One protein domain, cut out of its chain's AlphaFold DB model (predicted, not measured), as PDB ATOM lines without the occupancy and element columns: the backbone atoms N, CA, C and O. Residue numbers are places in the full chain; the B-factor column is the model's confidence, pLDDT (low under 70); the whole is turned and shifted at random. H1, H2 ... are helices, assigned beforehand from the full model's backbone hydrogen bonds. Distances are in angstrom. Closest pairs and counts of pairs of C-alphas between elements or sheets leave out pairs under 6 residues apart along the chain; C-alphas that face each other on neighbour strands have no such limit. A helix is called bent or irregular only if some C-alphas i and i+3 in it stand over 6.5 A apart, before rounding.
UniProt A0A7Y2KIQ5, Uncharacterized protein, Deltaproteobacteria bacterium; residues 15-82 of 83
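This is residues 15 to 82 of the 83 residues of an uncharacterized protein of Deltaproteobacteria bacterium (UniProt A0A7Y2KIQ5). One long helix, H1, is sharply bent, and its first arm H1a, residues 15 to 36, sticks out free from everything else. At the end of its second arm, H1b, the chain folds back on a short stretch without a named element, and the small helices H2 and H3 follow as a thin, open tail. The printed part has 68 residues with three named helices in the order H1, H2, H3 and no named strand; the class is all helix. The whole is extended, with a radius of gyration of the C-alphas of 19.6 A, and flat, spanning 53 by 49 by 14 A.

H1, residues 15 to 52, was assigned as one helix by its hydrogen bonds, but it is bent: C-alphas 36 and 39 are 7.3 A apart. Arm H1a, residues 15 to 36, is 31.7 A long and begins at C-alpha 15 (162.412, 121.860, 119.228). Arm H1b, residues 39 to 52, is 19.9 A long and ends at C-alpha 52 (207.817, 121.010, 108.124). H2 holds residues 62 to 70, 12.2 A. H3 holds residues 75 to 80, 9.0 A, ending at C-alpha 80 (190.241, 153.042, 80.369).

H1a and H1b stand at a steep tilt of 67 degrees. H1b and H2 are only just apart, their closest C-alphas 8.4 A from each other. H2 and H3 are apart, and H3 is also apart from both arms; H1a and H2 are apart. In H1a, H1b, H2 and H3 every O i to N i+4 pair is within hydrogen-bond range.

The C-alphas of Gly 15 and Ser 80, the two farthest apart, are 57.1 A from each other. Residues 15 to 39 and 63 to 82 stand free. The printed part has no cut; the link from H1 to H2 is short and that from H2 to H3 tight. Mean pLDDT of the printed part is 77.2, with residue 15, residues 55 to 73 and residues 80 to 82 under 70.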
ATOM      1  N   GLY A  15     160.946 121.907 119.196       67.69
ATOM      2  CA  GLY A  15     162.412 121.860 119.228       67.69
ATOM      3  C   GLY A  15     163.070 121.191 118.017       67.69
ATOM      4  O   GLY A  15     164.213 121.509 117.711       67.69
ATOM      5  N   LEU A  16     162.385 120.283 117.308       84.88
ATOM      6  CA  LEU A  16     162.995 119.545 116.192       84.88
ATOM      7  C   LEU A  16     163.022 120.396 114.920       84.88
ATOM      8  O   LEU A  16     164.062 120.501 114.276       84.88
ATOM      9  N   THR A  17     161.907 121.045 114.579       83.88
ATOM     10  CA  THR A  17     161.847 121.921 113.400       83.88
ATOM     11  C   THR A  17     162.707 123.171 113.586       83.88
ATOM     12  O   THR A  17     163.417 123.553 112.664       83.88
ATOM     13  N   GLU A  18     162.714 123.771 114.780       83.88
ATOM     14  CA  GLU A  18     163.572 124.921 115.090       83.88
ATOM     15  C   GLU A  18     165.060 124.567 114.974       83.88
ATOM     16  O   GLU A  18     165.827 125.296 114.344       83.88
ATOM     17  N   TYR A  19     165.455 123.397 115.483       89.75
ATOM     18  CA  TYR A  19     166.830 122.928 115.360       89.75
ATOM     19  C   TYR A  19     167.227 122.682 113.900       89.75
ATOM     20  O   TYR A  19     168.292 123.123 113.480       89.75
ATOM     21  N   ILE A  20     166.360 122.051 113.098       91.00
ATOM     22  CA  ILE A  20     166.621 121.838 111.664       91.00
ATOM     23  C   ILE A  20     166.805 123.172 110.934       91.00
ATOM     24  O   ILE A  20     167.716 123.291 110.115       91.00
ATOM     25  N   ILE A  21     165.986 124.180 111.245       91.94
ATOM     26  CA  ILE A  21     166.107 125.510 110.635       91.94
ATOM     27  C   ILE A  21     167.453 126.145 111.002       91.94
ATOM     28  O   ILE A  21     168.169 126.598 110.110       91.94
ATOM     29  N   ILE A  22     167.847 126.139 112.279       92.94
ATOM     30  CA  ILE A  22     169.141 126.705 112.694       92.94
ATOM     31  C   ILE A  22     170.311 125.945 112.056       92.94
ATOM     32  O   ILE A  22     171.239 126.573 111.546       92.94
ATOM     33  N   VAL A  23     170.263 124.612 112.018       95.00
ATOM     34  CA  VAL A  23     171.299 123.791 111.372       95.00
ATOM     35  C   VAL A  23     171.412 124.116 109.883       95.00
ATOM     36  O   VAL A  23     172.525 124.285 109.385       95.00
ATOM     37  N   ALA A  24     170.288 124.263 109.176       95.69
ATOM     38  CA  ALA A  24     170.285 124.638 107.765       95.69
ATOM     39  C   ALA A  24     170.940 126.012 107.537       95.69
ATOM     40  O   ALA A  24     171.761 126.161 106.631       95.69
ATOM     41  N   LEU A  25     170.645 126.998 108.390       96.19
ATOM     42  CA  LEU A  25     171.250 128.332 108.314       96.19
ATOM     43  C   LEU A  25     172.768 128.295 108.544       96.19
ATOM     44  O   LEU A  25     173.526 128.894 107.779       96.19
ATOM     45  N   VAL A  26     173.225 127.556 109.559       95.88
ATOM     46  CA  VAL A  26     174.660 127.390 109.845       95.88
ATOM     47  C   VAL A  26     175.371 126.666 108.699       95.88
ATOM     48  O   VAL A  26     176.469 127.067 108.319       95.88
ATOM     49  N   ALA A  27     174.749 125.645 108.103       96.88
ATOM     50  CA  ALA A  27     175.322 124.908 106.980       96.88
ATOM     51  C   ALA A  27     175.527 125.801 105.745       96.88
ATOM     52  O   ALA A  27     176.604 125.789 105.147       96.88
ATOM     53  N   ILE A  28     174.534 126.625 105.394       95.81
ATOM     54  CA  ILE A  28     174.640 127.578 104.279       95.81
ATOM     55  C   ILE A  28     175.762 128.591 104.547       95.81
ATOM     56  O   ILE A  28     176.599 128.837 103.673       95.81
ATOM     57  N   ALA A  29     175.831 129.136 105.765       95.44
ATOM     58  CA  ALA A  29     176.899 130.051 106.157       95.44
ATOM     59  C   ALA A  29     178.285 129.389 106.061       95.44
ATOM     60  O   ALA A  29     179.218 129.983 105.521       95.44
ATOM     61  N   ALA A  30     178.420 128.140 106.516       95.50
ATOM     62  CA  ALA A  30     179.668 127.384 106.455       95.50
ATOM     63  C   ALA A  30     180.143 127.155 105.013       95.50
ATOM     64  O   ALA A  30     181.326 127.343 104.729       95.50
ATOM     65  N   ILE A  31     179.237 126.824 104.084       93.38
ATOM     66  CA  ILE A  31     179.570 126.702 102.655       93.38
ATOM     67  C   ILE A  31     180.135 128.029 102.130       93.38
ATOM     68  O   ILE A  31     181.174 128.035 101.465       93.38
ATOM     69  N   GLY A  32     179.500 129.158 102.459       91.94
ATOM     70  CA  GLY A  32     179.981 130.488 102.072       91.94
ATOM     71  C   GLY A  32     181.372 130.802 102.633       91.94
ATOM     72  O   GLY A  32     182.269 131.203 101.891       91.94
ATOM     73  N   LEU A  33     181.585 130.549 103.927       91.50
ATOM     74  CA  LEU A  33     182.871 130.770 104.592       91.50
ATOM     75  C   LEU A  33     183.985 129.909 103.989       91.50
ATOM     76  O   LEU A  33     185.064 130.422 103.705       91.50
ATOM     77  N   VAL A  34     183.741 128.620 103.749       89.62
ATOM     78  CA  VAL A  34     184.755 127.722 103.175       89.62
ATOM     79  C   VAL A  34     185.105 128.119 101.740       89.62
ATOM     80  O   VAL A  34     186.273 128.046 101.371       89.62
ATOM     81  N   ASN A  35     184.154 128.613 100.941       87.31
ATOM     82  CA  ASN A  35     184.460 129.123  99.600       87.31
ATOM     83  C   ASN A  35     185.320 130.397  99.643       87.31
ATOM     84  O   ASN A  35     186.302 130.504  98.909       87.31
ATOM     85  N   ILE A  36     184.989 131.345 100.526       87.75
ATOM     86  CA  ILE A  36     185.708 132.625 100.639       87.75
ATOM     87  C   ILE A  36     187.101 132.426 101.257       87.75
ATOM     88  O   ILE A  36     188.094 132.962 100.764       87.75
ATOM     89  N   PHE A  37     187.197 131.635 102.327       88.19
ATOM     90  CA  PHE A  37     188.423 131.465 103.110       88.19
ATOM     91  C   PHE A  37     189.224 130.205 102.751       88.19
ATOM     92  O   PHE A  37     190.361 130.064 103.200       88.19
ATOM     93  N   GLY A  38     188.705 129.300 101.917       85.06
ATOM     94  CA  GLY A  38     189.356 128.026 101.585       85.06
ATOM     95  C   GLY A  38     190.723 128.201 100.929       85.06
ATOM     96  O   GLY A  38     191.701 127.579 101.345       85.06
ATOM     97  N   ASN A  39     190.833 129.130  99.976       81.94
ATOM     98  CA  ASN A  39     192.113 129.473  99.346       81.94
ATOM     99  C   ASN A  39     193.123 130.020 100.364       81.94
ATOM    100  O   ASN A  39     194.318 129.722 100.292       81.94
ATOM    101  N   GLN A  40     192.633 130.795 101.332       83.44
ATOM    102  CA  GLN A  40     193.455 131.413 102.357       83.44
ATOM    103  C   GLN A  40     193.992 130.377 103.355       83.44
ATOM    104  O   GLN A  40     195.191 130.376 103.656       83.44
ATOM    105  N   LEU A  41     193.128 129.472 103.815       84.06
ATOM    106  CA  LEU A  41     193.493 128.357 104.690       84.06
ATOM    107  C   LEU A  41     194.457 127.395 103.988       84.06
ATOM    108  O   LEU A  41     195.496 127.052 104.551       84.06
ATOM    109  N   ARG A  42     194.189 127.033 102.727       83.19
ATOM    110  CA  ARG A  42     195.067 126.165 101.924       83.19
ATOM    111  C   ARG A  42     196.472 126.744 101.769       83.19
ATOM    112  O   ARG A  42     197.449 126.008 101.872       83.19
ATOM    113  N   HIS A  43     196.593 128.053 101.543       83.38
ATOM    114  CA  HIS A  43     197.895 128.711 101.423       83.38
ATOM    115  C   HIS A  43     198.705 128.636 102.724       83.38
ATOM    116  O   HIS A  43     199.906 128.359 102.698       83.38
ATOM    117  N   GLN A  44     198.062 128.879 103.869       83.56
ATOM    118  CA  GLN A  44     198.719 128.781 105.176       83.56
ATOM    119  C   GLN A  44     199.113 127.335 105.483       83.56
ATOM    120  O   GLN A  44     200.250 127.082 105.867       83.56
ATOM    121  N   PHE A  45     198.225 126.378 105.211       84.69
ATOM    122  CA  PHE A  45     198.510 124.958 105.392       84.69
ATOM    123  C   PHE A  45     199.685 124.492 104.522       84.69
ATOM    124  O   PHE A  45     200.610 123.862 105.023       84.69
ATOM    125  N   SER A  46     199.720 124.886 103.245       82.12
ATOM    126  CA  SER A  46     200.850 124.601 102.349       82.12
ATOM    127  C   SER A  46     202.164 125.194 102.854       82.12
ATOM    128  O   SER A  46     203.216 124.600 102.644       82.12
ATOM    129  N   THR A  47     202.113 126.355 103.508       82.69
ATOM    130  CA  THR A  47     203.297 126.994 104.094       82.69
ATOM    131  C   THR A  47     203.817 126.192 105.286       82.69
ATOM    132  O   THR A  47     205.015 125.948 105.378       82.69
ATOM    133  N   ILE A  48     202.918 125.741 106.168       84.00
ATOM    134  CA  ILE A  48     203.262 124.905 107.327       84.00
ATOM    135  C   ILE A  48     203.846 123.569 106.864       84.00
ATOM    136  O   ILE A  48     204.895 123.162 107.355       84.00
ATOM    137  N   VAL A  49     203.207 122.914 105.890       83.06
ATOM    138  CA  VAL A  49     203.692 121.649 105.319       83.06
ATOM    139  C   VAL A  49     205.079 121.823 104.709       83.06
ATOM    140  O   VAL A  49     205.950 120.997 104.955       83.06
ATOM    141  N   ALA A  50     205.314 122.907 103.969       81.25
ATOM    142  CA  ALA A  50     206.613 123.148 103.355       81.25
ATOM    143  C   ALA A  50     207.711 123.488 104.379       81.25
ATOM    144  O   ALA A  50     208.842 123.025 104.248       81.25
ATOM    145  N   ALA A  51     207.374 124.245 105.428       79.00
ATOM    146  CA  ALA A  51     208.288 124.494 106.540       79.00
ATOM    147  C   ALA A  51     208.630 123.192 107.286       79.00
ATOM    148  O   ALA A  51     209.789 122.949 107.613       79.00
ATOM    149  N   MET A  52     207.638 122.322 107.500       78.50
ATOM    150  CA  MET A  52     207.817 121.010 108.124       78.50
ATOM    151  C   MET A  52     208.618 120.041 107.243       78.50
ATOM    152  O   MET A  52     209.374 119.230 107.766       78.50
ATOM    153  N   SER A  53     208.518 120.148 105.915       83.00
ATOM    154  CA  SER A  53     209.332 119.371 104.973       83.00
ATOM    155  C   SER A  53     210.751 119.930 104.785       83.00
ATOM    156  O   SER A  53     211.461 119.493 103.882       83.00
ATOM    157  N   GLY A  54     211.164 120.922 105.585       71.75
ATOM    158  CA  GLY A  54     212.492 121.539 105.516       71.75
ATOM    159  C   GLY A  54     212.714 122.433 104.292       71.75
ATOM    160  O   GLY A  54     213.833 122.876 104.045       71.75
ATOM    161  N   SER A  55     211.665 122.714 103.514       65.06
ATOM    162  CA  SER A  55     211.742 123.639 102.386       65.06
ATOM    163  C   SER A  55     211.652 125.074 102.897       65.06
ATOM    164  O   SER A  55     210.677 125.460 103.543       65.06
ATOM    165  N   SER A  56     212.658 125.894 102.587       60.59
ATOM    166  CA  SER A  56     212.683 127.328 102.892       60.59
ATOM    167  C   SER A  56     211.707 128.090 101.990       60.59
ATOM    168  O   SER A  56     212.081 128.854 101.099       60.59
ATOM    169  N   VAL A  57     210.408 127.879 102.199       59.19
ATOM    170  CA  VAL A  57     209.380 128.649 101.505       59.19
ATOM    171  C   VAL A  57     209.382 130.053 102.087       59.19
ATOM    172  O   VAL A  57     208.923 130.289 103.202       59.19
ATOM    173  N   GLN A  58     209.911 130.995 101.304       59.16
ATOM    174  CA  GLN A  58     209.727 132.427 101.506       59.16
ATOM    175  C   GLN A  58     208.223 132.697 101.594       59.16
ATOM    176  O   GLN A  58     207.517 132.712 100.581       59.16
ATOM    177  N   VAL A  59     207.716 132.854 102.818       57.66
ATOM    178  CA  VAL A  59     206.302 133.121 103.081       57.66
ATOM    179  C   VAL A  59     205.997 134.512 102.555       57.66
ATOM    180  O   VAL A  59     206.142 135.514 103.254       57.66
ATOM    181  N   LYS A  60     205.599 134.601 101.285       57.62
ATOM    182  CA  LYS A  60     205.151 135.859 100.700       57.62
ATOM    183  C   LYS A  60     203.863 136.236 101.423       57.62
ATOM    184  O   LYS A  60     202.822 135.617 101.202       57.62
ATOM    185  N   SER A  61     203.976 137.171 102.368       57.34
ATOM    186  CA  SER A  61     202.889 137.510 103.280       57.34
ATOM    187  C   SER A  61     201.631 137.833 102.483       57.34
ATOM    188  O   SER A  61     201.662 138.514 101.456       57.34
ATOM    189  N   LEU A  62     200.501 137.325 102.952       53.91
ATOM    190  CA  LEU A  62     199.208 137.481 102.289       53.91
ATOM    191  C   LEU A  62     198.787 138.953 102.222       53.91
ATOM    192  O   LEU A  62     198.121 139.356 101.275       53.91
ATOM    193  N   ALA A  63     199.289 139.772 103.151       57.97
ATOM    194  CA  ALA A  63     199.207 141.228 103.103       57.97
ATOM    195  C   ALA A  63     199.809 141.808 101.809       57.97
ATOM    196  O   ALA A  63     199.279 142.773 101.268       57.97
ATOM    197  N   SER A  64     200.870 141.196 101.275       59.94
ATOM    198  CA  SER A  64     201.509 141.588 100.011       59.94
ATOM    199  C   SER A  64     200.638 141.259  98.795       59.94
ATOM    200  O   SER A  64     200.511 142.086  97.896       59.94
ATOM    201  N   LYS A  65     200.010 140.072  98.771       60.28
ATOM    202  CA  LYS A  65     199.098 139.655  97.687       60.28
ATOM    203  C   LYS A  65     197.784 140.436  97.718       60.28
ATOM    204  O   LYS A  65     197.346 140.907  96.676       60.28
ATOM    205  N   ALA A  66     197.201 140.633  98.900       59.28
ATOM    206  CA  ALA A  66     196.016 141.468  99.078       59.28
ATOM    207  C   ALA A  66     196.298 142.924  98.670       59.28
ATOM    208  O   ALA A  66     195.525 143.498  97.909       59.28
ATOM    209  N   LYS A  67     197.457 143.492  99.056       60.16
ATOM    210  CA  LYS A  67     197.902 144.800  98.542       60.16
ATOM    211  C   LYS A  67     198.044 144.806  97.025       60.16
ATOM    212  O   LYS A  67     197.580 145.748  96.403       60.16
ATOM    213  N   GLN A  68     198.651 143.788  96.416       60.88
ATOM    214  CA  GLN A  68     198.793 143.715  94.956       60.88
ATOM    215  C   GLN A  68     197.451 143.605  94.228       60.88
ATOM    216  O   GLN A  68     197.333 144.128  93.126       60.88
ATOM    217  N   GLN A  69     196.451 142.956  94.823       58.22
ATOM    218  CA  GLN A  69     195.123 142.813  94.230       58.22
ATOM    219  C   GLN A  69     194.281 144.093  94.387       58.22
ATOM    220  O   GLN A  69     193.528 144.437  93.481       58.22
ATOM    221  N   THR A  70     194.468 144.846  95.478       58.06
ATOM    222  CA  THR A  70     193.892 146.193  95.656       58.06
ATOM    223  C   THR A  70     194.577 147.239  94.767       58.06
ATOM    224  O   THR A  70     193.916 148.127  94.243       58.06
ATOM    225  N   ASN A  71     195.891 147.128  94.546       57.00
ATOM    226  CA  ASN A  71     196.670 148.099  93.766       57.00
ATOM    227  C   ASN A  71     196.551 147.920  92.238       57.00
ATOM    228  O   ASN A  71     197.172 148.673  91.497       57.00
ATOM    229  N   GLN A  72     195.795 146.921  91.769       60.91
ATOM    230  CA  GLN A  72     195.572 146.634  90.343       60.91
ATOM    231  C   GLN A  72     194.221 147.126  89.810       60.91
ATOM    232  O   GLN A  72     193.953 146.982  88.624       60.91
ATOM    233  N   ARG A  73     193.342 147.649  90.669       66.56
ATOM    234  CA  ARG A  73     192.033 148.167  90.255       66.56
ATOM    235  C   ARG A  73     191.833 149.551  90.831       66.56
ATOM    236  O   ARG A  73     191.157 149.741  91.839       66.56
ATOM    237  N   THR A  74     192.477 150.517  90.201       73.69
ATOM    238  CA  THR A  74     192.291 151.932  90.502       73.69
ATOM    239  C   THR A  74     191.157 152.496  89.650       73.69
ATOM    240  O   THR A  74     190.794 151.929  88.622       73.69
ATOM    241  N   LEU A  75     190.588 153.642  90.041       71.44
ATOM    242  CA  LEU A  75     189.540 154.306  89.248       71.44
ATOM    243  C   LEU A  75     189.983 154.607  87.800       71.44
ATOM    244  O   LEU A  75     189.137 154.780  86.928       71.44
ATOM    245  N   LYS A  76     191.297 154.644  87.541       73.06
ATOM    246  CA  LYS A  76     191.868 154.818  86.203       73.06
ATOM    247  C   LYS A  76     191.641 153.599  85.304       73.06
ATOM    248  O   LYS A  76     191.373 153.799  84.129       73.06
ATOM    249  N   ASP A  77     191.667 152.386  85.860       72.81
ATOM    250  CA  ASP A  77     191.481 151.139  85.103       72.81
ATOM    251  C   ASP A  77     190.027 150.985  84.624       72.81
ATOM    252  O   ASP A  77     189.769 150.551  83.506       72.81
ATOM    253  N   TYR A  78     189.058 151.444  85.425       75.50
ATOM    254  CA  TYR A  78     187.647 151.495  85.014       75.50
ATOM    255  C   TYR A  78     187.364 152.590  83.977       75.50
ATOM    256  O   TYR A  78     186.458 152.446  83.160       75.50
ATOM    257  N   ALA A  79     188.128 153.687  83.995       74.81
ATOM    258  CA  ALA A  79     188.001 154.766  83.018       74.81
ATOM    259  C   ALA A  79     188.631 154.423  81.654       74.81
ATOM    260  O   ALA A  79     188.237 155.010  80.647       74.81
ATOM    261  N   SER A  80     189.598 153.499  81.609       68.38
ATOM    262  CA  SER A  80     190.241 153.042  80.369       68.38
ATOM    263  C   SER A  80     189.518 151.890  79.672       68.38
ATOM    264  O   SER A  80     189.613 151.796  78.458       68.38
ATOM    265  N   GLU A  81     188.794 151.041  80.406       69.00
ATOM    266  CA  GLU A  81     188.090 149.865  79.852       69.00
ATOM    267  C   GLU A  81     186.870 150.242  78.983       69.00
ATOM    268  O   GLU A  81     186.374 149.426  78.217       69.00
ATOM    269  N   ASN A  82     186.373 151.482  79.090       63.09
ATOM    270  CA  ASN A  82     185.168 151.951  78.394       63.09
ATOM    271  C   ASN A  82     185.467 152.978  77.282       63.09
ATOM    272  O   ASN A  82     184.649 153.866  77.025       63.09
TER     273      ASN A  82